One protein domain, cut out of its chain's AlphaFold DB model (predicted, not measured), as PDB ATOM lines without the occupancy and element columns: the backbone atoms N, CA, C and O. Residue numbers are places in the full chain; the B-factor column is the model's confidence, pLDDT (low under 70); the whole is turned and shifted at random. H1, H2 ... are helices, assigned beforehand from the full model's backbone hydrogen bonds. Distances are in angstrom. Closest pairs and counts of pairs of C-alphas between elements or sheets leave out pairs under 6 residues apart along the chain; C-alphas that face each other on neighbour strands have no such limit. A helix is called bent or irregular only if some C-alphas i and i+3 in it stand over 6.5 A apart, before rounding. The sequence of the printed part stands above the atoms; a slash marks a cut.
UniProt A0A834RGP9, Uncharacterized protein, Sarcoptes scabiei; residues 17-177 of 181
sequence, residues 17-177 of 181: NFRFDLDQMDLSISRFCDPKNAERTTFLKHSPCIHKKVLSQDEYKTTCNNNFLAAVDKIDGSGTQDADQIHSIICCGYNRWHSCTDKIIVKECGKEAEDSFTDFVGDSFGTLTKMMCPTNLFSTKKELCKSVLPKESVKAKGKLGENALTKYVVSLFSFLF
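AT A GLANCE: This is residues 17 to 177 of the 181 residues of an uncharacterized protein of Sarcoptes scabiei (UniProt A0A834RGP9). One long helix, H4, runs through the middle, with H3 side by side with it and running back against it, and with H5 folding back from its last residues. The bent helix H2 makes a corner at that end, one arm packing on H5 and the other on H4, while short H7 crosses H4 near its first residues; H1 makes one side, meeting H5 near that helix's last residues, with H8 near it. The printed part has 161 residues, with eight named helices in the order H1 to H8 and no named strand. The class is all helix, and the whole is compact, with a radius of gyration of the C-alphas of 15.6 A and spans of 46 by 35 by 30 A.

IN THESE COORDINATES: Find C-alpha 17 at (-0.529, 14.966, -30.381); from there H1, residues 17 to 33, runs 25.0 A to C-alpha 33. Next comes H2, residues 38 to 55, assigned as one helix by its hydrogen bonds but bent: C-alphas 45 and 48 are 7.2 A apart. Read it as arm H2a, residues 38 to 45, and arm H2b, residues 48 to 55, which are about perpendicular at 78 degrees. H3, residues 58 to 72, covers 19.8 A; it is neither bent nor irregular, but only just: C-alphas 62 and 65 are 6.2 A apart. Look then for C-alpha 83 at (7.506, 23.560, -23.972), where H4, residues 83 to 109, begins its 37.2 A. H5, residues 111 to 124, covers 19.7 A. The short H6, residues 128 to 132, and H7, residues 143 to 148, follow. H8, residues 164 to 173, runs 14.3 A and ends at C-alpha 173, (14.159, 17.612, -44.974).

HOW THE PARTS SIT: Start at H4, the longest helix, with its centre 5.9 A from the mean of the C-alphas. H3 and H4 form a helical hairpin at a shallow tilt of 11 degrees, opposite ways, and touch, closest at the C-alphas of Phe 68 and Gly 93, 5.0 A apart. H4 and H5 form another, at a shallow tilt of 32 degrees, with the C-alphas of Ile 105 and Glu 114 closest at 5.5 A. H2b touches H4 at residues 101 to 109 alone, closest at the C-alphas of Cys 49 and Cys 109, 6.0 A, at a steep tilt of 52 degrees. H2a touches H5 at a steep tilt of 53 degrees, with the C-alphas of Phe 43 and Ser 116 5.4 A apart. H7 touches residues 88 to 92 of H4, about perpendicular at 82 degrees; the C-alphas of Cys 92 and Cys 145 are closest, at 5.3 A. H1 touches H5 with residues 25 to 32 alone, the C-alphas of Ile 29 and Ser 124 closest at 4.9 A. H5 and H6 only just touch, only at the corner by their link, with 3 pairs of C-alphas within 8 A. H8 touches no helix, but H1 and H8 are near each other; H1 and H4 are apart. Every O i to N i+4 pair is within hydrogen-bond range in H2a, H2b, H4, H5, H6, H7 and H8; in H1 it is 12 of 13 and in H3 8 of 11.

THE WHOLE: The C-alphas farthest apart are those of Lys 36 and Thr 80, 46.2 A. The printed part has no cut. The link from H7 to H8, residues 149 to 163, is long. Residues 79 to 84, of which 83 and 84 belong to H4, stand free. Mean pLDDT of the printed part is 75.6; 47 residues are under 70, among them residues 17 to 26, 124 to 131 and 156 to 177.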
ATOM      1  N   ASN A  17      -0.664  13.559 -29.983       36.88
ATOM      2  CA  ASN A  17      -0.529  14.966 -30.381       36.88
ATOM      3  C   ASN A  17       0.427  15.139 -31.564       36.88
ATOM      4  O   ASN A  17       0.095  15.846 -32.501       36.88
ATOM      5  N   PHE A  18       1.550  14.411 -31.576       44.16
ATOM      6  CA  PHE A  18       2.448  14.405 -32.733       44.16
ATOM      7  C   PHE A  18       1.744  13.851 -33.969       44.16
ATOM      8  O   PHE A  18       1.908  14.391 -35.050       44.16
ATOM      9  N   ARG A  19       0.896  12.828 -33.819       50.03
ATOM     10  CA  ARG A  19       0.194  12.209 -34.951       50.03
ATOM     11  C   ARG A  19      -0.594  13.203 -35.810       50.03
ATOM     12  O   ARG A  19      -0.568  13.080 -37.024       50.03
ATOM     13  N   PHE A  20      -1.245  14.187 -35.194       52.94
ATOM     14  CA  PHE A  20      -2.017  15.192 -35.928       52.94
ATOM     15  C   PHE A  20      -1.124  16.101 -36.787       52.94
ATOM     16  O   PHE A  20      -1.416  16.315 -37.961       52.94
ATOM     17  N   ASP A  21      -0.015  16.582 -36.223       54.94
ATOM     18  CA  ASP A  21       0.934  17.432 -36.949       54.94
ATOM     19  C   ASP A  21       1.628  16.654 -38.080       54.94
ATOM     20  O   ASP A  21       1.835  17.186 -39.170       54.94
ATOM     21  N   LEU A  22       1.921  15.370 -37.842       60.28
ATOM     22  CA  LEU A  22       2.496  14.455 -38.831       60.28
ATOM     23  C   LEU A  22       1.535  14.215 -40.007       60.28
ATOM     24  O   LEU A  22       1.927  14.384 -41.161       60.28
ATOM     25  N   ASP A  23       0.272  13.888 -39.723       65.19
ATOM     26  CA  ASP A  23      -0.753  13.659 -40.749       65.19
ATOM     27  C   ASP A  23      -0.974  14.931 -41.595       65.19
ATOM     28  O   ASP A  23      -1.137  14.867 -42.817       65.19
ATOM     29  N   GLN A  24      -0.934  16.109 -40.963       65.69
ATOM     30  CA  GLN A  24      -1.072  17.393 -41.650       65.69
ATOM     31  C   GLN A  24       0.111  17.682 -42.586       65.69
ATOM     32  O   GLN A  24      -0.097  18.172 -43.703       65.69
ATOM     33  N   MET A  25       1.342  17.380 -42.170       64.62
ATOM     34  CA  MET A  25       2.527  17.523 -43.020       64.62
ATOM     35  C   MET A  25       2.500  16.551 -44.199       64.62
ATOM     36  O   MET A  25       2.701  16.977 -45.336       64.62
ATOM     37  N   ASP A  26       2.156  15.284 -43.969       68.75
ATOM     38  CA  ASP A  26       2.046  14.277 -45.030       68.75
ATOM     39  C   ASP A  26       0.994  14.662 -46.079       68.75
ATOM     40  O   ASP A  26       1.227  14.535 -47.287       68.75
ATOM     41  N   LEU A  27      -0.150  15.198 -45.644       73.31
ATOM     42  CA  LEU A  27      -1.173  15.728 -46.545       73.31
ATOM     43  C   LEU A  27      -0.664  16.919 -47.355       73.31
ATOM     44  O   LEU A  27      -0.955  17.021 -48.549       73.31
ATOM     45  N   SER A  28       0.080  17.823 -46.723       73.50
ATOM     46  CA  SER A  28       0.559  19.037 -47.384       73.50
ATOM     47  C   SER A  28       1.655  18.712 -48.410       73.50
ATOM     48  O   SER A  28       1.583  19.162 -49.553       73.50
ATOM     49  N   ILE A  29       2.567  17.792 -48.078       71.62
ATOM     50  CA  ILE A  29       3.565  17.244 -49.008       71.62
ATOM     51  C   ILE A  29       2.894  16.481 -50.151       71.62
ATOM     52  O   ILE A  29       3.264  16.665 -51.310       71.62
ATOM     53  N   SER A  30       1.873  15.668 -49.868       75.81
ATOM     54  CA  SER A  30       1.128  14.950 -50.909       75.81
ATOM     55  C   SER A  30       0.446  15.911 -51.890       75.81
ATOM     56  O   SER A  30       0.485  15.681 -53.095       75.81
ATOM     57  N   ARG A  31      -0.127  17.017 -51.394       78.19
ATOM     58  CA  ARG A  31      -0.720  18.074 -52.234       78.19
ATOM     59  C   ARG A  31       0.323  18.802 -53.069       78.19
ATOM     60  O   ARG A  31       0.067  19.077 -54.239       78.19
ATOM     61  N   PHE A  32       1.481  19.106 -52.489       77.56
ATOM     62  CA  PHE A  32       2.588  19.694 -53.235       77.56
ATOM     63  C   PHE A  32       3.096  18.736 -54.319       77.56
ATOM     64  O   PHE A  32       3.377  19.151 -55.434       77.56
ATOM     65  N   CYS A  33       3.178  17.438 -54.033       76.62
ATOM     66  CA  CYS A  33       3.668  16.436 -54.976       76.62
ATOM     67  C   CYS A  33       2.694  16.102 -56.119       76.62
ATOM     68  O   CYS A  33       3.116  15.420 -57.059       76.62
ATOM     69  N   ASP A  34       1.446  16.583 -56.091       81.94
ATOM     70  CA  ASP A  34       0.506  16.414 -57.203       81.94
ATOM     71  C   ASP A  34       1.098  17.035 -58.487       81.94
ATOM     72  O   ASP A  34       1.438  18.220 -58.507       81.94
ATOM     73  N   PRO A  35       1.238  16.283 -59.593       76.75
ATOM     74  CA  PRO A  35       1.746  16.819 -60.854       76.75
ATOM     75  C   PRO A  35       0.943  17.999 -61.418       76.75
ATOM     76  O   PRO A  35       1.477  18.750 -62.231       76.75
ATOM     77  N   LYS A  36      -0.325  18.154 -61.020       84.31
ATOM     78  CA  LYS A  36      -1.207  19.259 -61.424       84.31
ATOM     79  C   LYS A  36      -1.024  20.516 -60.574       84.31
ATOM     80  O   LYS A  36      -1.619  21.543 -60.891       84.31
ATOM     81  N   ASN A  37      -0.237  20.441 -59.505       81.00
ATOM     82  CA  ASN A  37       0.048  21.564 -58.630       81.00
ATOM     83  C   ASN A  37       0.939  22.600 -59.362       81.00
ATOM     84  O   ASN A  37       1.993  22.272 -59.926       81.00
ATOM     85  N   ALA A  38       0.490  23.857 -59.395       85.94
ATOM     86  CA  ALA A  38       1.173  24.935 -60.111       85.94
ATOM     87  C   ALA A  38       2.424  25.410 -59.353       85.94
ATOM     88  O   ALA A  38       3.454  25.720 -59.961       85.94
ATOM     89  N   GLU A  39       2.361  25.390 -58.026       79.88
ATOM     90  CA  GLU A  39       3.440  25.709 -57.102       79.88
ATOM     91  C   GLU A  39       4.588  24.698 -57.250       79.88
ATOM     92  O   GLU A  39       5.750  25.090 -57.363       79.88
ATOM     93  N   ARG A  40       4.275  23.405 -57.416       81.06
ATOM     94  CA  ARG A  40       5.250  22.353 -57.754       81.06
ATOM     95  C   ARG A  40       5.974  22.650 -59.055       81.06
ATOM     96  O   ARG A  40       7.193  22.520 -59.137       81.06
ATOM     97  N   THR A  41       5.227  23.027 -60.088       83.25
ATOM     98  CA  THR A  41       5.793  23.324 -61.410       83.25
ATOM     99  C   THR A  41       6.732  24.527 -61.342       83.25
ATOM    100  O   THR A  41       7.837  24.485 -61.889       83.25
ATOM    101  N   THR A  42       6.328  25.565 -60.613       84.44
ATOM    102  CA  THR A  42       7.137  26.766 -60.377       84.44
ATOM    103  C   THR A  42       8.405  26.421 -59.598       84.44
ATOM    104  O   THR A  42       9.505  26.735 -60.048       84.44
ATOM    105  N   PHE A  43       8.287  25.656 -58.511       82.62
ATOM    106  CA  PHE A  43       9.436  25.202 -57.731       82.62
ATOM    107  C   PHE A  43      10.421  24.382 -58.560       82.62
ATOM    108  O   PHE A  43      11.622  24.637 -58.522       82.62
ATOM    109  N   LEU A  44       9.941  23.437 -59.372       82.56
ATOM    110  CA  LEU A  44      10.801  22.611 -60.222       82.56
ATOM    111  C   LEU A  44      11.580  23.416 -61.270       82.56
ATOM    112  O   LEU A  44      12.669  22.999 -61.657       82.56
ATOM    113  N   LYS A  45      11.071  24.575 -61.701       87.25
ATOM    114  CA  LYS A  45      11.796  25.484 -62.600       87.25
ATOM    115  C   LYS A  45      13.025  26.101 -61.919       87.25
ATOM    116  O   LYS A  45      14.063  26.256 -62.560       87.25
ATOM    117  N   HIS A  46      12.923  26.436 -60.631       86.12
ATOM    118  CA  HIS A  46      13.985  27.109 -59.872       86.12
ATOM    119  C   HIS A  46      14.873  26.145 -59.066       86.12
ATOM    120  O   HIS A  46      16.027  26.472 -58.764       86.12
ATOM    121  N   SER A  47      14.380  24.940 -58.769       82.19
ATOM    122  CA  SER A  47      15.063  23.947 -57.935       82.19
ATOM    123  C   SER A  47      16.476  23.576 -58.406       82.19
ATOM    124  O   SER A  47      17.337  23.433 -57.534       82.19
ATOM    125  N   PRO A  48      16.812  23.506 -59.716       85.00
ATOM    126  CA  PRO A  48      18.179  23.193 -60.131       85.00
ATOM    127  C   PRO A  48      19.179  24.283 -59.732       85.00
ATOM    128  O   PRO A  48      20.303  23.967 -59.334       85.00
ATOM    129  N   CYS A  49      18.777  25.559 -59.804       87.06
ATOM    130  CA  CYS A  49      19.613  26.666 -59.345       87.06
ATOM    131  C   CYS A  49      19.785  26.602 -57.831       87.06
ATOM    132  O   CYS A  49      20.916  26.535 -57.356       87.06
ATOM    133  N   ILE A  50      18.672  26.541 -57.090       83.00
ATOM    134  CA  ILE A  50      18.672  26.516 -55.622       83.00
ATOM    135  C   ILE A  50      19.534  25.357 -55.115       83.00
ATOM    136  O   ILE A  50      20.426  25.551 -54.295       83.00
ATOM    137  N   HIS A  51      19.347  24.155 -55.659       83.06
ATOM    138  CA  HIS A  51      20.136  22.998 -55.265       83.06
ATOM    139  C   HIS A  51      21.629  23.205 -55.543       83.06
ATOM    140  O   HIS A  51      22.454  23.053 -54.644       83.06
ATOM    141  N   LYS A  52      21.995  23.565 -56.778       80.25
ATOM    142  CA  LYS A  52      23.400  23.631 -57.202       80.25
ATOM    143  C   LYS A  52      24.153  24.811 -56.595       80.25
ATOM    144  O   LYS A  52      25.324  24.668 -56.264       80.25
ATOM    145  N   LYS A  53      23.521  25.980 -56.510       87.31
ATOM    146  CA  LYS A  53      24.149  27.254 -56.133       87.31
ATOM    147  C   LYS A  53      23.939  27.632 -54.675       87.31
ATOM    148  O   LYS A  53      24.663  28.489 -54.191       87.31
ATOM    149  N   VAL A  54      22.994  26.995 -53.986       85.75
ATOM    150  CA  VAL A  54      22.699  27.284 -52.579       85.75
ATOM    151  C   VAL A  54      22.861  26.024 -51.741       85.75
ATOM    152  O   VAL A  54      23.858  25.893 -51.046       85.75
ATOM    153  N   LEU A  55      21.949  25.055 -51.856       82.44
ATOM    154  CA  LEU A  55      21.866  23.932 -50.908       82.44
ATOM    155  C   LEU A  55      23.101  23.018 -50.914       82.44
ATOM    156  O   LEU A  55      23.472  22.471 -49.878       82.44
ATOM    157  N   SER A  56      23.754  22.869 -52.069       78.62
ATOM    158  CA  SER A  56      24.970  22.056 -52.217       78.62
ATOM    159  C   SER A  56      26.254  22.787 -51.812       78.62
ATOM    160  O   SER A  56      27.318  22.175 -51.840       78.62
ATOM    161  N   GLN A  57      26.195  24.088 -51.505       83.00
ATOM    162  CA  GLN A  57      27.386  24.884 -51.212       83.00
ATOM    163  C   GLN A  57      27.786  24.781 -49.740       83.00
ATOM    164  O   GLN A  57      26.945  24.866 -48.842       83.00
ATOM    165  N   ASP A  58      29.091  24.695 -49.486       84.19
ATOM    166  CA  ASP A  58      29.630  24.651 -48.122       84.19
ATOM    167  C   ASP A  58      29.318  25.931 -47.342       84.19
ATOM    168  O   ASP A  58      29.075  25.877 -46.137       84.19
ATOM    169  N   GLU A  59      29.249  27.080 -48.022       86.38
ATOM    170  CA  GLU A  59      28.806  28.340 -47.416       86.38
ATOM    171  C   GLU A  59      27.409  28.182 -46.803       86.38
ATOM    172  O   GLU A  59      27.222  28.463 -45.624       86.38
ATOM    173  N   TYR A  60      26.437  27.649 -47.545       84.62
ATOM    174  CA  TYR A  60      25.087  27.407 -47.030       84.62
ATOM    175  C   TYR A  60      25.083  26.410 -45.860       84.62
ATOM    176  O   TYR A  60      24.465  26.671 -44.821       84.62
ATOM    177  N   LYS A  61      25.816  25.294 -45.986       81.19
ATOM    178  CA  LYS A  61      25.919  24.284 -44.919       81.19
ATOM    179  C   LYS A  61      26.485  24.883 -43.625       81.19
ATOM    180  O   LYS A  61      25.952  24.655 -42.538       81.19
ATOM    181  N   THR A  62      27.548  25.675 -43.735       80.44
ATOM    182  CA  THR A  62      28.267  26.245 -42.586       80.44
ATOM    183  C   THR A  62      27.608  27.494 -42.008       80.44
ATOM    184  O   THR A  62      27.785  27.763 -40.820       80.44
ATOM    185  N   THR A  63      26.826  28.239 -42.793       82.75
ATOM    186  CA  THR A  63      26.231  29.511 -42.347       82.75
ATOM    187  C   THR A  63      24.742  29.410 -42.036       82.75
ATOM    188  O   THR A  63      24.304  29.941 -41.017       82.75
ATOM    189  N   CYS A  64      23.945  28.708 -42.843       85.06
ATOM    190  CA  CYS A  64      22.502  28.611 -42.627       85.06
ATOM    191  C   CYS A  64      22.146  27.349 -41.838       85.06
ATOM    192  O   CYS A  64      21.533  27.447 -40.772       85.06
ATOM    193  N   ASN A  65      22.583  26.174 -42.303       81.06
ATOM    194  CA  ASN A  65      22.240  24.910 -41.645       81.06
ATOM    195  C   ASN A  65      22.872  24.809 -40.263       81.06
ATOM    196  O   ASN A  65      22.155  24.643 -39.283       81.06
ATOM    197  N   ASN A  66      24.191  24.981 -40.156       81.00
ATOM    198  CA  ASN A  66      24.897  24.889 -38.879       81.00
ATOM    199  C   ASN A  66      24.259  25.759 -37.781       81.00
ATOM    200  O   ASN A  66      24.143  25.318 -36.643       81.00
ATOM    201  N   ASN A  67      23.793  26.963 -38.118       78.19
ATOM    202  CA  ASN A  67      23.145  27.856 -37.159       78.19
ATOM    203  C   ASN A  67      21.800  27.320 -36.645       78.19
ATOM    204  O   ASN A  67      21.492  27.493 -35.464       78.19
ATOM    205  N   PHE A  68      21.008  26.679 -37.509       80.06
ATOM    206  CA  PHE A  68      19.781  25.999 -37.097       80.06
ATOM    207  C   PHE A  68      20.093  24.803 -36.202       80.06
ATOM    208  O   PHE A  68      19.544  24.679 -35.111       80.06
ATOM    209  N   LEU A  69      21.030  23.962 -36.635       77.19
ATOM    210  CA  LEU A  69      21.410  22.744 -35.929       77.19
ATOM    211  C   LEU A  69      22.003  23.067 -34.549       77.19
ATOM    212  O   LEU A  69      21.595  22.482 -33.555       77.19
ATOM    213  N   ALA A  70      22.856  24.089 -34.453       78.94
ATOM    214  CA  ALA A  70      23.404  24.563 -33.185       78.94
ATOM    215  C   ALA A  70      22.336  25.162 -32.251       78.94
ATOM    216  O   ALA A  70      22.537  25.206 -31.036       78.94
ATOM    217  N   ALA A  71      21.217  25.664 -32.790       78.50
ATOM    218  CA  ALA A  71      20.081  26.088 -31.976       78.50
ATOM    219  C   ALA A  71      19.328  24.865 -31.445       78.50
ATOM    220  O   ALA A  71      19.052  24.793 -30.252       78.50
ATOM    221  N   VAL A  72      19.073  23.881 -32.308       74.56
ATOM    222  CA  VAL A  72      18.424  22.615 -31.945       74.56
ATOM    223  C   VAL A  72      19.249  21.815 -30.929       74.56
ATOM    224  O   VAL A  72      18.670  21.223 -30.028       74.56
ATOM    225  N   ASP A  73      20.581  21.875 -30.976       74.50
ATOM    226  CA  ASP A  73      21.469  21.250 -29.980       74.50
ATOM    227  C   ASP A  73      21.302  21.804 -28.557       74.50
ATOM    228  O   ASP A  73      21.758  21.184 -27.594       74.50
ATOM    229  N   LYS A  74      20.691  22.987 -28.398       75.06
ATOM    230  CA  LYS A  74      20.340  23.524 -27.076       75.06
ATOM    231  C   LYS A  74      19.074  22.896 -26.501       75.06
ATOM    232  O   LYS A  74      18.774  23.163 -25.338       75.06
ATOM    233  N   ILE A  75      18.324  22.136 -27.298       72.69
ATOM    234  CA  ILE A  75      17.150  21.407 -26.831       72.69
ATOM    235  C   ILE A  75      17.652  20.185 -26.071       72.69
ATOM    236  O   ILE A  75      18.113  19.208 -26.663       72.69
ATOM    237  N   ASP A  76      17.586  20.271 -24.750       64.19
ATOM    238  CA  ASP A  76      18.027  19.228 -23.845       64.19
ATOM    239  C   ASP A  76      17.043  18.050 -23.882       64.19
ATOM    240  O   ASP A  76      15.852  18.184 -23.591       64.19
ATOM    241  N   GLY A  77      17.550  16.867 -24.230       55.81
ATOM    242  CA  GLY A  77      16.788  15.620 -24.182       55.81
ATOM    243  C   GLY A  77      16.453  15.166 -22.757       55.81
ATOM    244  O   GLY A  77      15.648  14.252 -22.593       55.81
ATOM    245  N   SER A  78      17.032  15.795 -21.727       54.69
ATOM    246  CA  SER A  78      16.792  15.463 -20.321       54.69
ATOM    247  C   SER A  78      15.428  15.927 -19.789       54.69
ATOM    248  O   SER A  78      15.096  15.614 -18.646       54.69
ATOM    249  N   GLY A  79      14.658  16.703 -20.566       57.25
ATOM    250  CA  GLY A  79      13.317  17.174 -20.189       57.25
ATOM    251  C   GLY A  79      13.289  18.307 -19.154       57.25
ATOM    252  O   GLY A  79      12.260  18.534 -18.526       57.25
ATOM    253  N   THR A  80      14.408  19.005 -18.950       63.28
ATOM    254  CA  THR A  80      14.514  20.149 -18.021       63.28
ATOM    255  C   THR A  80      13.917  21.438 -18.585       63.28
ATOM    256  O   THR A  80      13.572  22.339 -17.823       63.28
ATOM    257  N   GLN A  81      13.791  21.527 -19.908       71.75
ATOM    258  CA  GLN A  81      13.200  22.667 -20.601       71.75
ATOM    259  C   GLN A  81      11.689  22.498 -20.729       71.75
ATOM    260  O   GLN A  81      11.195  21.427 -21.089       71.75
ATOM    261  N   ASP A  82      10.961  23.579 -20.464       75.25
ATOM    262  CA  ASP A  82       9.526  23.633 -20.719       75.25
ATOM    263  C   ASP A  82       9.219  23.763 -22.226       75.25
ATOM    264  O   ASP A  82      10.087  24.046 -23.062       75.25
ATOM    265  N   ALA A  83       7.958  23.522 -22.585       69.62
ATOM    266  CA  ALA A  83       7.506  23.560 -23.972       69.62
ATOM    267  C   ALA A  83       7.692  24.942 -24.626       69.62
ATOM    268  O   ALA A  83       7.995  25.003 -25.819       69.62
ATOM    269  N   ASP A  84       7.573  26.032 -23.864       74.19
ATOM    270  CA  ASP A  84       7.680  27.404 -24.372       74.19
ATOM    271  C   ASP A  84       9.133  27.755 -24.727       74.19
ATOM    272  O   ASP A  84       9.405  28.409 -25.741       74.19
ATOM    273  N   GLN A  85      10.092  27.274 -23.932       76.06
ATOM    274  CA  GLN A  85      11.522  27.387 -24.210       76.06
ATOM    275  C   GLN A  85      11.900  26.608 -25.467       76.06
ATOM    276  O   GLN A  85      12.579  27.148 -26.346       76.06
ATOM    277  N   ILE A  86      11.431  25.363 -25.585       74.31
ATOM    278  CA  ILE A  86      11.676  24.518 -26.760       74.31
ATOM    279  C   ILE A  86      11.075  25.169 -28.012       74.31
ATOM    280  O   ILE A  86      11.759  25.303 -29.030       74.31
ATOM    281  N   HIS A  87       9.830  25.644 -27.929       78.94
ATOM    282  CA  HIS A  87       9.152  26.345 -29.020       78.94
ATOM    283  C   HIS A  87       9.908  27.611 -29.437       78.94
ATOM    284  O   HIS A  87      10.154  27.819 -30.626       78.94
ATOM    285  N   SER A  88      10.378  28.401 -28.468       82.44
ATOM    286  CA  SER A  88      11.187  29.595 -28.725       82.44
ATOM    287  C   SER A  88      12.503  29.270 -29.431       82.44
ATOM    288  O   SER A  88      12.850  29.937 -30.406       82.44
ATOM    289  N   ILE A  89      13.223  28.230 -28.996       81.12
ATOM    290  CA  ILE A  89      14.467  27.782 -29.639       81.12
ATOM    291  C   ILE A  89      14.207  27.395 -31.101       81.12
ATOM    292  O   ILE A  89      14.910  27.872 -31.996       81.12
ATOM    293  N   ILE A  90      13.179  26.579 -31.347       78.62
ATOM    294  CA  ILE A  90      12.834  26.090 -32.689       78.62
ATOM    295  C   ILE A  90      12.433  27.248 -33.596       78.62
ATOM    296  O   ILE A  90      12.979  27.380 -34.691       78.62
ATOM    297  N   CYS A  91      11.528  28.119 -33.151       82.62
ATOM    298  CA  CYS A  91      11.021  29.202 -33.984       82.62
ATOM    299  C   CYS A  91      12.063  30.277 -34.273       82.62
ATOM    300  O   CYS A  91      12.161  30.759 -35.403       82.62
ATOM    301  N   CYS A  92      12.885  30.632 -33.285       87.69
ATOM    302  CA  CYS A  92      13.994  31.550 -33.509       87.69
ATOM    303  C   CYS A  92      15.046  30.936 -34.443       87.69
ATOM    304  O   CYS A  92      15.560  31.631 -35.324       87.69
ATOM    305  N   GLY A  93      15.353  29.644 -34.277       85.62
ATOM    306  CA  GLY A  93      16.254  28.899 -35.157       85.62
ATOM    307  C   GLY A  93      15.742  28.866 -36.594       85.62
ATOM    308  O   GLY A  93      16.477  29.220 -37.514       85.62
ATOM    309  N   TYR A  94      14.472  28.502 -36.781       83.94
ATOM    310  CA  TYR A  94      13.812  28.440 -38.081       83.94
ATOM    311  C   TYR A  94      13.821  29.799 -38.781       83.94
ATOM    312  O   TYR A  94      14.292  29.894 -39.910       83.94
ATOM    313  N   ASN A  95      13.396  30.873 -38.110       87.94
ATOM    314  CA  ASN A  95      13.366  32.206 -38.722       87.94
ATOM    315  C   ASN A  95      14.766  32.717 -39.084       87.94
ATOM    316  O   ASN A  95      14.929  33.449 -40.063       87.94
ATOM    317  N   ARG A  96      15.796  32.327 -38.321       88.31
ATOM    318  CA  ARG A  96      17.188  32.617 -38.678       88.31
ATOM    319  C   ARG A  96      17.619  31.853 -39.923       88.31
ATOM    320  O   ARG A  96      18.210  32.458 -40.812       88.31
ATOM    321  N   TRP A  97      17.342  30.553 -39.963       87.50
ATOM    322  CA  TRP A  97      17.656  29.694 -41.097       87.50
ATOM    323  C   TRP A  97      16.955  30.176 -42.362       87.50
ATOM    324  O   TRP A  97      17.634  30.462 -43.337       87.50
ATOM    325  N   HIS A  98      15.639  30.381 -42.307       87.75
ATOM    326  CA  HIS A  98      14.837  30.853 -43.431       87.75
ATOM    327  C   HIS A  98      15.400  32.167 -43.982       87.75
ATOM    328  O   HIS A  98      15.796  32.233 -45.137       87.75
ATOM    329  N   SER A  99      15.606  33.171 -43.121       90.19
ATOM    330  CA  SER A  99      16.165  34.460 -43.550       90.19
ATOM    331  C   SER A  99      17.593  34.363 -44.107       90.19
ATOM    332  O   SER A  99      17.981  35.189 -44.935       90.19
ATOM    333  N   CYS A 100      18.401  33.411 -43.634       91.50
ATOM    334  CA  CYS A 100      19.731  33.141 -44.179       91.50
ATOM    335  C   CYS A 100      19.623  32.549 -45.589       91.50
ATOM    336  O   CYS A 100      20.225  33.076 -46.523       91.50
ATOM    337  N   THR A 101      18.794  31.517 -45.741       90.06
ATOM    338  CA  THR A 101      18.528  30.834 -47.007       90.06
ATOM    339  C   THR A 101      17.983  31.800 -48.056       90.06
ATOM    340  O   THR A 101      18.548  31.877 -49.146       90.06
ATOM    341  N   ASP A 102      16.982  32.613 -47.708       92.81
ATOM    342  CA  ASP A 102      16.359  33.589 -48.611       92.81
ATOM    343  C   ASP A 102      17.394  34.552 -49.197       92.81
ATOM    344  O   ASP A 102      17.439  34.785 -50.403       92.81
ATOM    345  N   LYS A 103      18.293  35.082 -48.356       94.44
ATOM    346  CA  LYS A 103      19.341  36.011 -48.804       94.44
ATOM    347  C   LYS A 103      20.268  35.377 -49.834       94.44
ATOM    348  O   LYS A 103      20.642  36.049 -50.796       94.44
ATOM    349  N   ILE A 104      20.647  34.115 -49.637       94.06
ATOM    350  CA  ILE A 104      21.535  33.412 -50.568       94.06
ATOM    351  C   ILE A 104      20.776  33.068 -51.855       94.06
ATOM    352  O   ILE A 104      21.310  33.283 -52.940       94.06
ATOM    353  N   ILE A 105      19.517  32.625 -51.772       94.31
ATOM    354  CA  ILE A 105      18.703  32.337 -52.964       94.31
ATOM    355  C   ILE A 105      18.471  33.606 -53.789       94.31
ATOM    356  O   ILE A 105      18.701  33.578 -54.994       94.31
ATOM    357  N   VAL A 106      18.094  34.729 -53.171       96.88
ATOM    358  CA  VAL A 106      17.915  36.003 -53.891       96.88
ATOM    359  C   VAL A 106      19.203  36.407 -54.605       96.88
ATOM    360  O   VAL A 106      19.157  36.818 -55.763       96.88
ATOM    361  N   LYS A 107      20.350  36.267 -53.931       96.19
ATOM    362  CA  LYS A 107      21.661  36.621 -54.481       96.19
ATOM    363  C   LYS A 107      22.067  35.732 -55.662       96.19
ATOM    364  O   LYS A 107      22.557  36.252 -56.658       96.19
ATOM    365  N   GLU A 108      21.888  34.417 -55.552       95.94
ATOM    366  CA  GLU A 108      22.440  33.449 -56.512       95.94
ATOM    367  C   GLU A 108      21.438  33.009 -57.595       95.94
ATOM    368  O   GLU A 108      21.839  32.631 -58.696       95.94
ATOM    369  N   CYS A 109      20.137  33.046 -57.295       91.44
ATOM    370  CA  CYS A 109      19.058  32.514 -58.136       91.44
ATOM    371  C   CYS A 109      17.918  33.510 -58.408       91.44
ATOM    372  O   CYS A 109      17.051  33.219 -59.234       91.44
ATOM    373  N   GLY A 110      17.924  34.684 -57.769       96.56
ATOM    374  CA  GLY A 110      16.943  35.749 -57.979       96.56
ATOM    375  C   GLY A 110      15.699  35.651 -57.091       96.56
ATOM    376  O   GLY A 110      15.455  34.650 -56.419       96.56
ATOM    377  N   LYS A 111      14.902  36.727 -57.087       96.44
ATOM    378  CA  LYS A 111      13.730  36.879 -56.208       96.44
ATOM    379  C   LYS A 111      12.628  35.853 -56.495       96.44
ATOM    380  O   LYS A 111      12.140  35.243 -55.558       96.44
ATOM    381  N   GLU A 112      12.336  35.559 -57.762       94.06
ATOM    382  CA  GLU A 112      11.341  34.531 -58.127       94.06
ATOM    383  C   GLU A 112      11.694  33.137 -57.577       94.06
ATOM    384  O   GLU A 112      10.816  32.376 -57.177       94.06
ATOM    385  N   ALA A 113      12.989  32.800 -57.527       90.94
ATOM    386  CA  ALA A 113      13.442  31.533 -56.961       90.94
ATOM    387  C   ALA A 113      13.247  31.484 -55.440       90.94
ATOM    388  O   ALA A 113      12.926  30.428 -54.901       90.94
ATOM    389  N   GLU A 114      13.441  32.610 -54.750       94.88
ATOM    390  CA  GLU A 114      13.220  32.703 -53.307       94.88
ATOM    391  C   GLU A 114      11.730  32.727 -52.950       94.88
ATOM    392  O   GLU A 114      11.344  32.037 -52.008       94.88
ATOM    393  N   ASP A 115      10.886  33.403 -53.733       92.56
ATOM    394  CA  ASP A 115       9.430  33.350 -53.563       92.56
ATOM    395  C   ASP A 115       8.945  31.902 -53.710       92.56
ATOM    396  O   ASP A 115       8.292  31.356 -52.822       92.56
ATOM    397  N   SER A 116       9.387  31.220 -54.771       87.88
ATOM    398  CA  SER A 116       9.033  29.822 -55.005       87.88
ATOM    399  C   SER A 116       9.563  28.867 -53.927       87.88
ATOM    400  O   SER A 116       8.896  27.885 -53.598       87.88
ATOM    401  N   PHE A 117      10.746  29.129 -53.365       86.44
ATOM    402  CA  PHE A 117      11.277  28.354 -52.242       86.44
ATOM    403  C   PHE A 117      10.473  28.591 -50.958       86.44
ATOM    404  O   PHE A 117      10.157  27.638 -50.249       86.44
ATOM    405  N   THR A 118      10.114  29.843 -50.681       86.69
ATOM    406  CA  THR A 118       9.303  30.233 -49.522       86.69
ATOM    407  C   THR A 118       7.919  29.599 -49.576       86.69
ATOM    408  O   THR A 118       7.429  29.105 -48.558       86.69
ATOM    409  N   ASP A 119       7.302  29.580 -50.755       84.25
ATOM    410  CA  ASP A 119       6.010  28.933 -50.973       84.25
ATOM    411  C   ASP A 119       6.127  27.420 -50.809       84.25
ATOM    412  O   ASP A 119       5.353  26.832 -50.063       84.25
ATOM    413  N   PHE A 120       7.173  26.794 -51.359       80.62
ATOM    414  CA  PHE A 120       7.446  25.374 -51.122       80.62
ATOM    415  C   PHE A 120       7.613  25.041 -49.630       80.62
ATOM    416  O   PHE A 120       7.059  24.048 -49.158       80.62
ATOM    417  N   VAL A 121       8.358  25.849 -48.869       78.19
ATOM    418  CA  VAL A 121       8.506  25.663 -47.415       78.19
ATOM    419  C   VAL A 121       7.174  25.908 -46.697       78.19
ATOM    420  O   VAL A 121       6.844  25.191 -45.758       78.19
ATOM    421  N   GLY A 122       6.376  26.886 -47.123       75.19
ATOM    422  CA  GLY A 122       5.044  27.120 -46.566       75.19
ATOM    423  C   GLY A 122       4.085  25.956 -46.824       75.19
ATOM    424  O   GLY A 122       3.402  25.502 -45.911       75.19
ATOM    425  N   ASP A 123       4.077  25.434 -48.042       71.69
ATOM    426  CA  ASP A 123       3.186  24.359 -48.459       71.69
ATOM    427  C   ASP A 123       3.629  23.010 -47.901       71.69
ATOM    428  O   ASP A 123       2.793  22.205 -47.516       71.69
ATOM    429  N   SER A 124       4.932  22.753 -47.773       66.88
ATOM    430  CA  SER A 124       5.432  21.469 -47.261       66.88
ATOM    431  C   SER A 124       5.178  21.279 -45.767       66.88
ATOM    432  O   SER A 124       4.966  20.159 -45.314       66.88
ATOM    433  N   PHE A 125       5.185  22.360 -44.986       64.12
ATOM    434  CA  PHE A 125       4.922  22.303 -43.544       64.12
ATOM    435  C   PHE A 125       3.445  22.573 -43.211       64.12
ATOM    436  O   PHE A 125       3.068  22.588 -42.038       64.12
ATOM    437  N   GLY A 126       2.616  22.829 -44.233       59.16
ATOM    438  CA  GLY A 126       1.387  23.596 -44.086       59.16
ATOM    439  C   GLY A 126       1.701  25.008 -43.583       59.16
ATOM    440  O   GLY A 126       2.754  25.278 -43.005       59.16
ATOM    441  N   THR A 127       0.762  25.944 -43.689       61.84
ATOM    442  CA  THR A 127       0.888  27.292 -43.088       61.84
ATOM    443  C   THR A 127       1.256  27.305 -41.588       61.84
ATOM    444  O   THR A 127       1.512  28.371 -41.027       61.84
ATOM    445  N   LEU A 128       1.318  26.130 -40.949       58.84
ATOM    446  CA  LEU A 128       1.840  25.823 -39.626       58.84
ATOM    447  C   LEU A 128       3.164  26.524 -39.303       58.84
ATOM    448  O   LEU A 128       3.260  27.105 -38.234       58.84
ATOM    449  N   THR A 129       4.173  26.553 -40.179       64.19
ATOM    450  CA  THR A 129       5.452  27.230 -39.856       64.19
ATOM    451  C   THR A 129       5.277  28.737 -39.684       64.19
ATOM    452  O   THR A 129       5.760  29.305 -38.702       64.19
ATOM    453  N   LYS A 130       4.515  29.391 -40.570       66.50
ATOM    454  CA  LYS A 130       4.188  30.824 -40.447       66.50
ATOM    455  C   LYS A 130       3.267  31.111 -39.248       66.50
ATOM    456  O   LYS A 130       3.410  32.161 -38.628       66.50
ATOM    457  N   MET A 131       2.355  30.195 -38.906       67.56
ATOM    458  CA  MET A 131       1.437  30.335 -37.764       67.56
ATOM    459  C   MET A 131       2.100  30.056 -36.408       67.56
ATOM    460  O   MET A 131       1.847  30.780 -35.450       67.56
ATOM    461  N   MET A 132       2.944  29.028 -36.320       72.50
ATOM    462  CA  MET A 132       3.624  28.626 -35.086       72.50
ATOM    463  C   MET A 132       4.836  29.501 -34.789       72.50
ATOM    464  O   MET A 132       5.124  29.754 -33.623       72.50
ATOM    465  N   CYS A 133       5.541  29.973 -35.821       80.25
ATOM    466  CA  CYS A 133       6.766  30.754 -35.679       80.25
ATOM    467  C   CYS A 133       6.659  32.150 -36.311       80.25
ATOM    468  O   CYS A 133       7.529  32.538 -37.098       80.25
ATOM    469  N   PRO A 134       5.630  32.950 -35.980       84.75
ATOM    470  CA  PRO A 134       5.395  34.203 -36.669       84.75
ATOM    471  C   PRO A 134       6.553  35.175 -36.408       84.75
ATOM    472  O   PRO A 134       7.017  35.373 -35.279       84.75
ATOM    473  N   THR A 135       7.060  35.783 -37.479       83.81
ATOM    474  CA  THR A 135       8.273  36.618 -37.445       83.81
ATOM    475  C   THR A 135       8.112  37.860 -36.570       83.81
ATOM    476  O   THR A 135       9.095  38.366 -36.030       83.81
ATOM    477  N   ASN A 136       6.883  38.334 -36.353       84.56
ATOM    478  CA  ASN A 136       6.602  39.419 -35.417       84.56
ATOM    479  C   ASN A 136       6.885  39.032 -33.954       84.56
ATOM    480  O   ASN A 136       7.145  39.929 -33.157       84.56
ATOM    481  N   LEU A 137       6.868  37.748 -33.582       83.75
ATOM    482  CA  LEU A 137       7.194  37.261 -32.236       83.75
ATOM    483  C   LEU A 137       8.615  36.689 -32.175       83.75
ATOM    484  O   LEU A 137       9.371  37.046 -31.274       83.75
ATOM    485  N   PHE A 138       9.007  35.904 -33.180       85.69
ATOM    486  CA  PHE A 138      10.263  35.146 -33.202       85.69
ATOM    487  C   PHE A 138      11.291  35.699 -34.202       85.69
ATOM    488  O   PHE A 138      12.025  34.949 -34.847       85.69
ATOM    489  N   SER A 139      11.351  37.022 -34.371       85.88
ATOM    490  CA  SER A 139      12.411  37.656 -35.165       85.88
ATOM    491  C   SER A 139      13.767  37.496 -34.481       85.88
ATOM    492  O   SER A 139      13.905  37.773 -33.291       85.88
ATOM    493  N   THR A 140      14.805  37.203 -35.264       82.94
ATOM    494  CA  THR A 140      16.208  37.149 -34.812       82.94
ATOM    495  C   THR A 140      16.693  38.428 -34.121       82.94
ATOM    496  O   THR A 140      17.663  38.396 -33.370       82.94
ATOM    497  N   LYS A 141      16.018  39.562 -34.351       84.19
ATOM    498  CA  LYS A 141      16.340  40.861 -33.745       84.19
ATOM    499  C   LYS A 141      15.712  41.069 -32.364       84.19
ATOM    500  O   LYS A 141      16.122  41.996 -31.667       84.19
ATOM    501  N   LYS A 142      14.719  40.262 -31.976       86.19
ATOM    502  CA  LYS A 142      14.040  40.377 -30.679       86.19
ATOM    503  C   LYS A 142      14.863  39.737 -29.566       86.19
ATOM    504  O   LYS A 142      15.541  38.738 -29.789       86.19
ATOM    505  N   GLU A 143      14.752  40.293 -28.360       86.50
ATOM    506  CA  GLU A 143      15.492  39.820 -27.180       86.50
ATOM    507  C   GLU A 143      15.237  38.342 -26.873       86.50
ATOM    508  O   GLU A 143      16.181  37.620 -26.560       86.50
ATOM    509  N   LEU A 144      14.002  37.866 -27.085       85.81
ATOM    510  CA  LEU A 144      13.657  36.447 -26.974       85.81
ATOM    511  C   LEU A 144      14.574  35.567 -27.834       85.81
ATOM    512  O   LEU A 144      15.137  34.594 -27.349       85.81
ATOM    513  N   CYS A 145      14.771  35.923 -29.105       86.12
ATOM    514  CA  CYS A 145      15.621  35.136 -29.987       86.12
ATOM    515  C   CYS A 145      17.109  35.330 -29.709       86.12
ATOM    516  O   CYS A 145      17.881  34.389 -29.873       86.12
ATOM    517  N   LYS A 146      17.531  36.513 -29.251       86.12
ATOM    518  CA  LYS A 146      18.932  36.753 -28.875       86.12
ATOM    519  C   LYS A 146      19.372  35.905 -27.682       86.12
ATOM    520  O   LYS A 146      20.529  35.495 -27.647       86.12
ATOM    521  N   SER A 147      18.479  35.641 -26.727       83.94
ATOM    522  CA  SER A 147      18.802  34.826 -25.551       83.94
ATOM    523  C   SER A 147      18.882  33.330 -25.874       83.94
ATOM    524  O   SER A 147      19.728  32.627 -25.318       83.94
ATOM    525  N   VAL A 148      18.060  32.841 -26.810       81.88
ATOM    526  CA  VAL A 148      18.000  31.407 -27.141       81.88
ATOM    527  C   VAL A 148      18.905  31.006 -28.306       81.88
ATOM    528  O   VAL A 148      19.412  29.885 -28.318       81.88
ATOM    529  N   LEU A 149      19.196  31.894 -29.260       83.56
ATOM    530  CA  LEU A 149      20.023  31.546 -30.417       83.56
ATOM    531  C   LEU A 149      21.504  31.365 -30.041       83.56
ATOM    532  O   LEU A 149      22.031  32.041 -29.154       83.56
ATOM    533  N   PRO A 150      22.220  30.432 -30.687       78.50
ATOM    534  CA  PRO A 150      23.669  30.348 -30.574       78.50
ATOM    535  C   PRO A 150      24.342  31.536 -31.282       78.50
ATOM    536  O   PRO A 150      23.787  32.153 -32.199       78.50
ATOM    537  N   LYS A 151      25.576  31.849 -30.872       78.31
ATOM    538  CA  LYS A 151      26.442  32.765 -31.632       78.31
ATOM    539  C   LYS A 151      26.791  32.123 -32.980       78.31
ATOM    540  O   LYS A 151      26.925  30.908 -33.048       78.31
ATOM    541  N   GLU A 152      26.998  32.930 -34.022       70.94
ATOM    542  CA  GLU A 152      27.269  32.446 -35.398       70.94
ATOM    543  C   GLU A 152      28.512  31.566 -35.514       70.94
ATOM    544  O   GLU A 152      28.610  30.737 -36.407       70.94
ATOM    545  N   SER A 153      29.458  31.721 -34.590       68.50
ATOM    546  CA  SER A 153      30.694  30.945 -34.549       68.50
ATOM    547  C   SER A 153      30.544  29.559 -33.911       68.50
ATOM    548  O   SER A 153      31.517  28.809 -33.857       68.50
ATOM    549  N   VAL A 154      29.378  29.228 -33.346       74.50
ATOM    550  CA  VAL A 154      29.158  27.939 -32.680       74.50
ATOM    551  C   VAL A 154      28.891  26.880 -33.740       74.50
ATOM    552  O   VAL A 154      27.897  26.945 -34.458       74.50
ATOM    553  N   LYS A 155      29.772  25.883 -33.822       73.50
ATOM    554  CA  LYS A 155      29.526  24.690 -34.633       73.50
ATOM    555  C   LYS A 155      28.494  23.807 -33.942       73.50
ATOM    556  O   LYS A 155      28.614  23.554 -32.741       73.50
ATOM    557  N   ALA A 156      27.510  23.347 -34.704       68.94
ATOM    558  CA  ALA A 156      26.585  22.323 -34.270       68.94
ATOM    559  C   ALA A 156      27.380  21.073 -33.885       68.94
ATOM    560  O   ALA A 156      28.344  20.681 -34.552       68.94
ATOM    561  N   LYS A 157      26.991  20.454 -32.782       64.69
ATOM    562  CA  LYS A 157      27.440  19.117 -32.445       64.69
ATOM    563  C   LYS A 157      26.778  18.200 -33.470       64.69
ATOM    564  O   LYS A 157      25.571  18.246 -33.661       64.69
ATOM    565  N   GLY A 158      27.549  17.333 -34.123       53.19
ATOM    566  CA  GLY A 158      27.038  16.374 -35.117       53.19
ATOM    567  C   GLY A 158      26.073  15.313 -34.560       53.19
ATOM    568  O   GLY A 158      25.898  14.265 -35.167       53.19
ATOM    569  N   LYS A 159      25.466  15.538 -33.390       49.78
ATOM    570  CA  LYS A 159      24.509  14.643 -32.743       49.78
ATOM    571  C   LYS A 159      23.088  15.182 -32.884       49.78
ATOM    572  O   LYS A 159      22.373  15.356 -31.902       49.78
ATOM    573  N   LEU A 160      22.641  15.373 -34.118       52.00
ATOM    574  CA  LEU A 160      21.208  15.481 -34.383       52.00
ATOM    575  C   LEU A 160      20.616  14.089 -34.254       52.00
ATOM    576  O   LEU A 160      20.649  13.305 -35.199       52.00
ATOM    577  N   GLY A 161      20.169  13.715 -33.059       47.97
ATOM    578  CA  GLY A 161      19.894  12.293 -32.889       47.97
ATOM    579  C   GLY A 161      19.271  11.804 -31.603       47.97
ATOM    580  O   GLY A 161      19.071  10.596 -31.508       47.97
ATOM    581  N   GLU A 162      18.911  12.654 -30.646       49.62
ATOM    582  CA  GLU A 162      18.315  12.131 -29.406       49.62
ATOM    583  C   GLU A 162      16.865  12.562 -29.194       49.62
ATOM    584  O   GLU A 162      16.085  11.760 -28.683       49.62
ATOM    585  N   ASN A 163      16.439  13.726 -29.706       46.44
ATOM    586  CA  ASN A 163      15.034  14.126 -29.621       46.44
ATOM    587  C   ASN A 163      14.226  13.772 -30.891       46.44
ATOM    588  O   ASN A 163      14.698  13.842 -32.031       46.44
ATOM    589  N   ALA A 164      12.982  13.357 -30.652       49.34
ATOM    590  CA  ALA A 164      11.994  12.905 -31.627       49.34
ATOM    591  C   ALA A 164      11.785  13.865 -32.805       49.34
ATOM    592  O   ALA A 164      11.795  13.466 -33.969       49.34
ATOM    593  N   LEU A 165      11.612  15.142 -32.472       49.75
ATOM    594  CA  LEU A 165      11.272  16.195 -33.416       49.75
ATOM    595  C   LEU A 165      12.427  16.471 -34.380       49.75
ATOM    596  O   LEU A 165      12.212  16.638 -35.575       49.75
ATOM    597  N   THR A 166      13.658  16.435 -33.877       50.97
ATOM    598  CA  THR A 166      14.864  16.614 -34.689       50.97
ATOM    599  C   THR A 166      15.027  15.471 -35.675       50.97
ATOM    600  O   THR A 166      15.219  15.731 -36.857       50.97
ATOM    601  N   LYS A 167      14.876  14.212 -35.235       55.53
ATOM    602  CA  LYS A 167      14.911  13.056 -36.150       55.53
ATOM    603  C   LYS A 167      13.865  13.172 -37.253       55.53
ATOM    604  O   LYS A 167      14.147  12.805 -38.387       55.53
ATOM    605  N   TYR A 168      12.687  13.695 -36.930       55.34
ATOM    606  CA  TYR A 168      11.605  13.861 -37.888       55.34
ATOM    607  C   TYR A 168      11.863  14.996 -38.891       55.34
ATOM    608  O   TYR A 168      11.851  14.746 -40.093       55.34
ATOM    609  N   VAL A 169      12.197  16.206 -38.428       55.19
ATOM    610  CA  VAL A 169      12.543  17.344 -39.305       55.19
ATOM    611  C   VAL A 169      13.713  16.984 -40.221       55.19
ATOM    612  O   VAL A 169      13.683  17.261 -41.418       55.19
ATOM    613  N   VAL A 170      14.715  16.292 -39.678       55.53
ATOM    614  CA  VAL A 170      15.850  15.774 -40.440       55.53
ATOM    615  C   VAL A 170      15.436  14.669 -41.415       55.53
ATOM    616  O   VAL A 170      15.906  14.662 -42.545       55.53
ATOM    617  N   SER A 171      14.542  13.752 -41.041       54.41
ATOM    618  CA  SER A 171      14.048  12.706 -41.946       54.41
ATOM    619  C   SER A 171      13.269  13.285 -43.129       54.41
ATOM    620  O   SER A 171      13.431  12.808 -44.249       54.41
ATOM    621  N   LEU A 172      12.435  14.300 -42.891       52.97
ATOM    622  CA  LEU A 172      11.626  14.947 -43.924       52.97
ATOM    623  C   LEU A 172      12.469  15.818 -44.863       52.97
ATOM    624  O   LEU A 172      12.271  15.818 -46.078       52.97
ATOM    625  N   PHE A 173      13.415  16.559 -44.289       57.38
ATOM    626  CA  PHE A 173      14.159  17.612 -44.974       57.38
ATOM    627  C   PHE A 173      15.664  17.358 -44.980       57.38
ATOM    628  O   PHE A 173      16.458  18.292 -45.033       57.38
ATOM    629  N   SER A 174      16.077  16.094 -44.973       56.19
ATOM    630  CA  SER A 174      17.491  15.692 -45.056       56.19
ATOM    631  C   SER A 174      18.215  16.331 -46.244       56.19
ATOM    632  O   SER A 174      19.397  16.637 -46.156       56.19
ATOM    633  N   PHE A 175      17.501  16.622 -47.335       52.84
ATOM    634  CA  PHE A 175      18.042  17.347 -48.486       52.84
ATOM    635  C   PHE A 175      18.331  18.836 -48.208       52.84
ATOM    636  O   PHE A 175      19.203  19.412 -48.853       52.84
ATOM    637  N   LEU A 176      17.614  19.472 -47.271       54.88
ATOM    638  CA  LEU A 176      17.898  20.838 -46.811       54.88
ATOM    639  C   LEU A 176      19.055  20.853 -45.822       54.88
ATOM    640  O   LEU A 176      19.812  21.819 -45.796       54.88
ATOM    641  N   PHE A 177      19.199  19.784 -45.042       54.81
ATOM    642  CA  PHE A 177      20.216  19.611 -44.018       54.81
ATOM    643  C   PHE A 177      21.205  18.530 -44.458       54.81
ATOM    644  O   PHE A 177      21.233  17.442 -43.900       54.81
TER     645      PHE A 177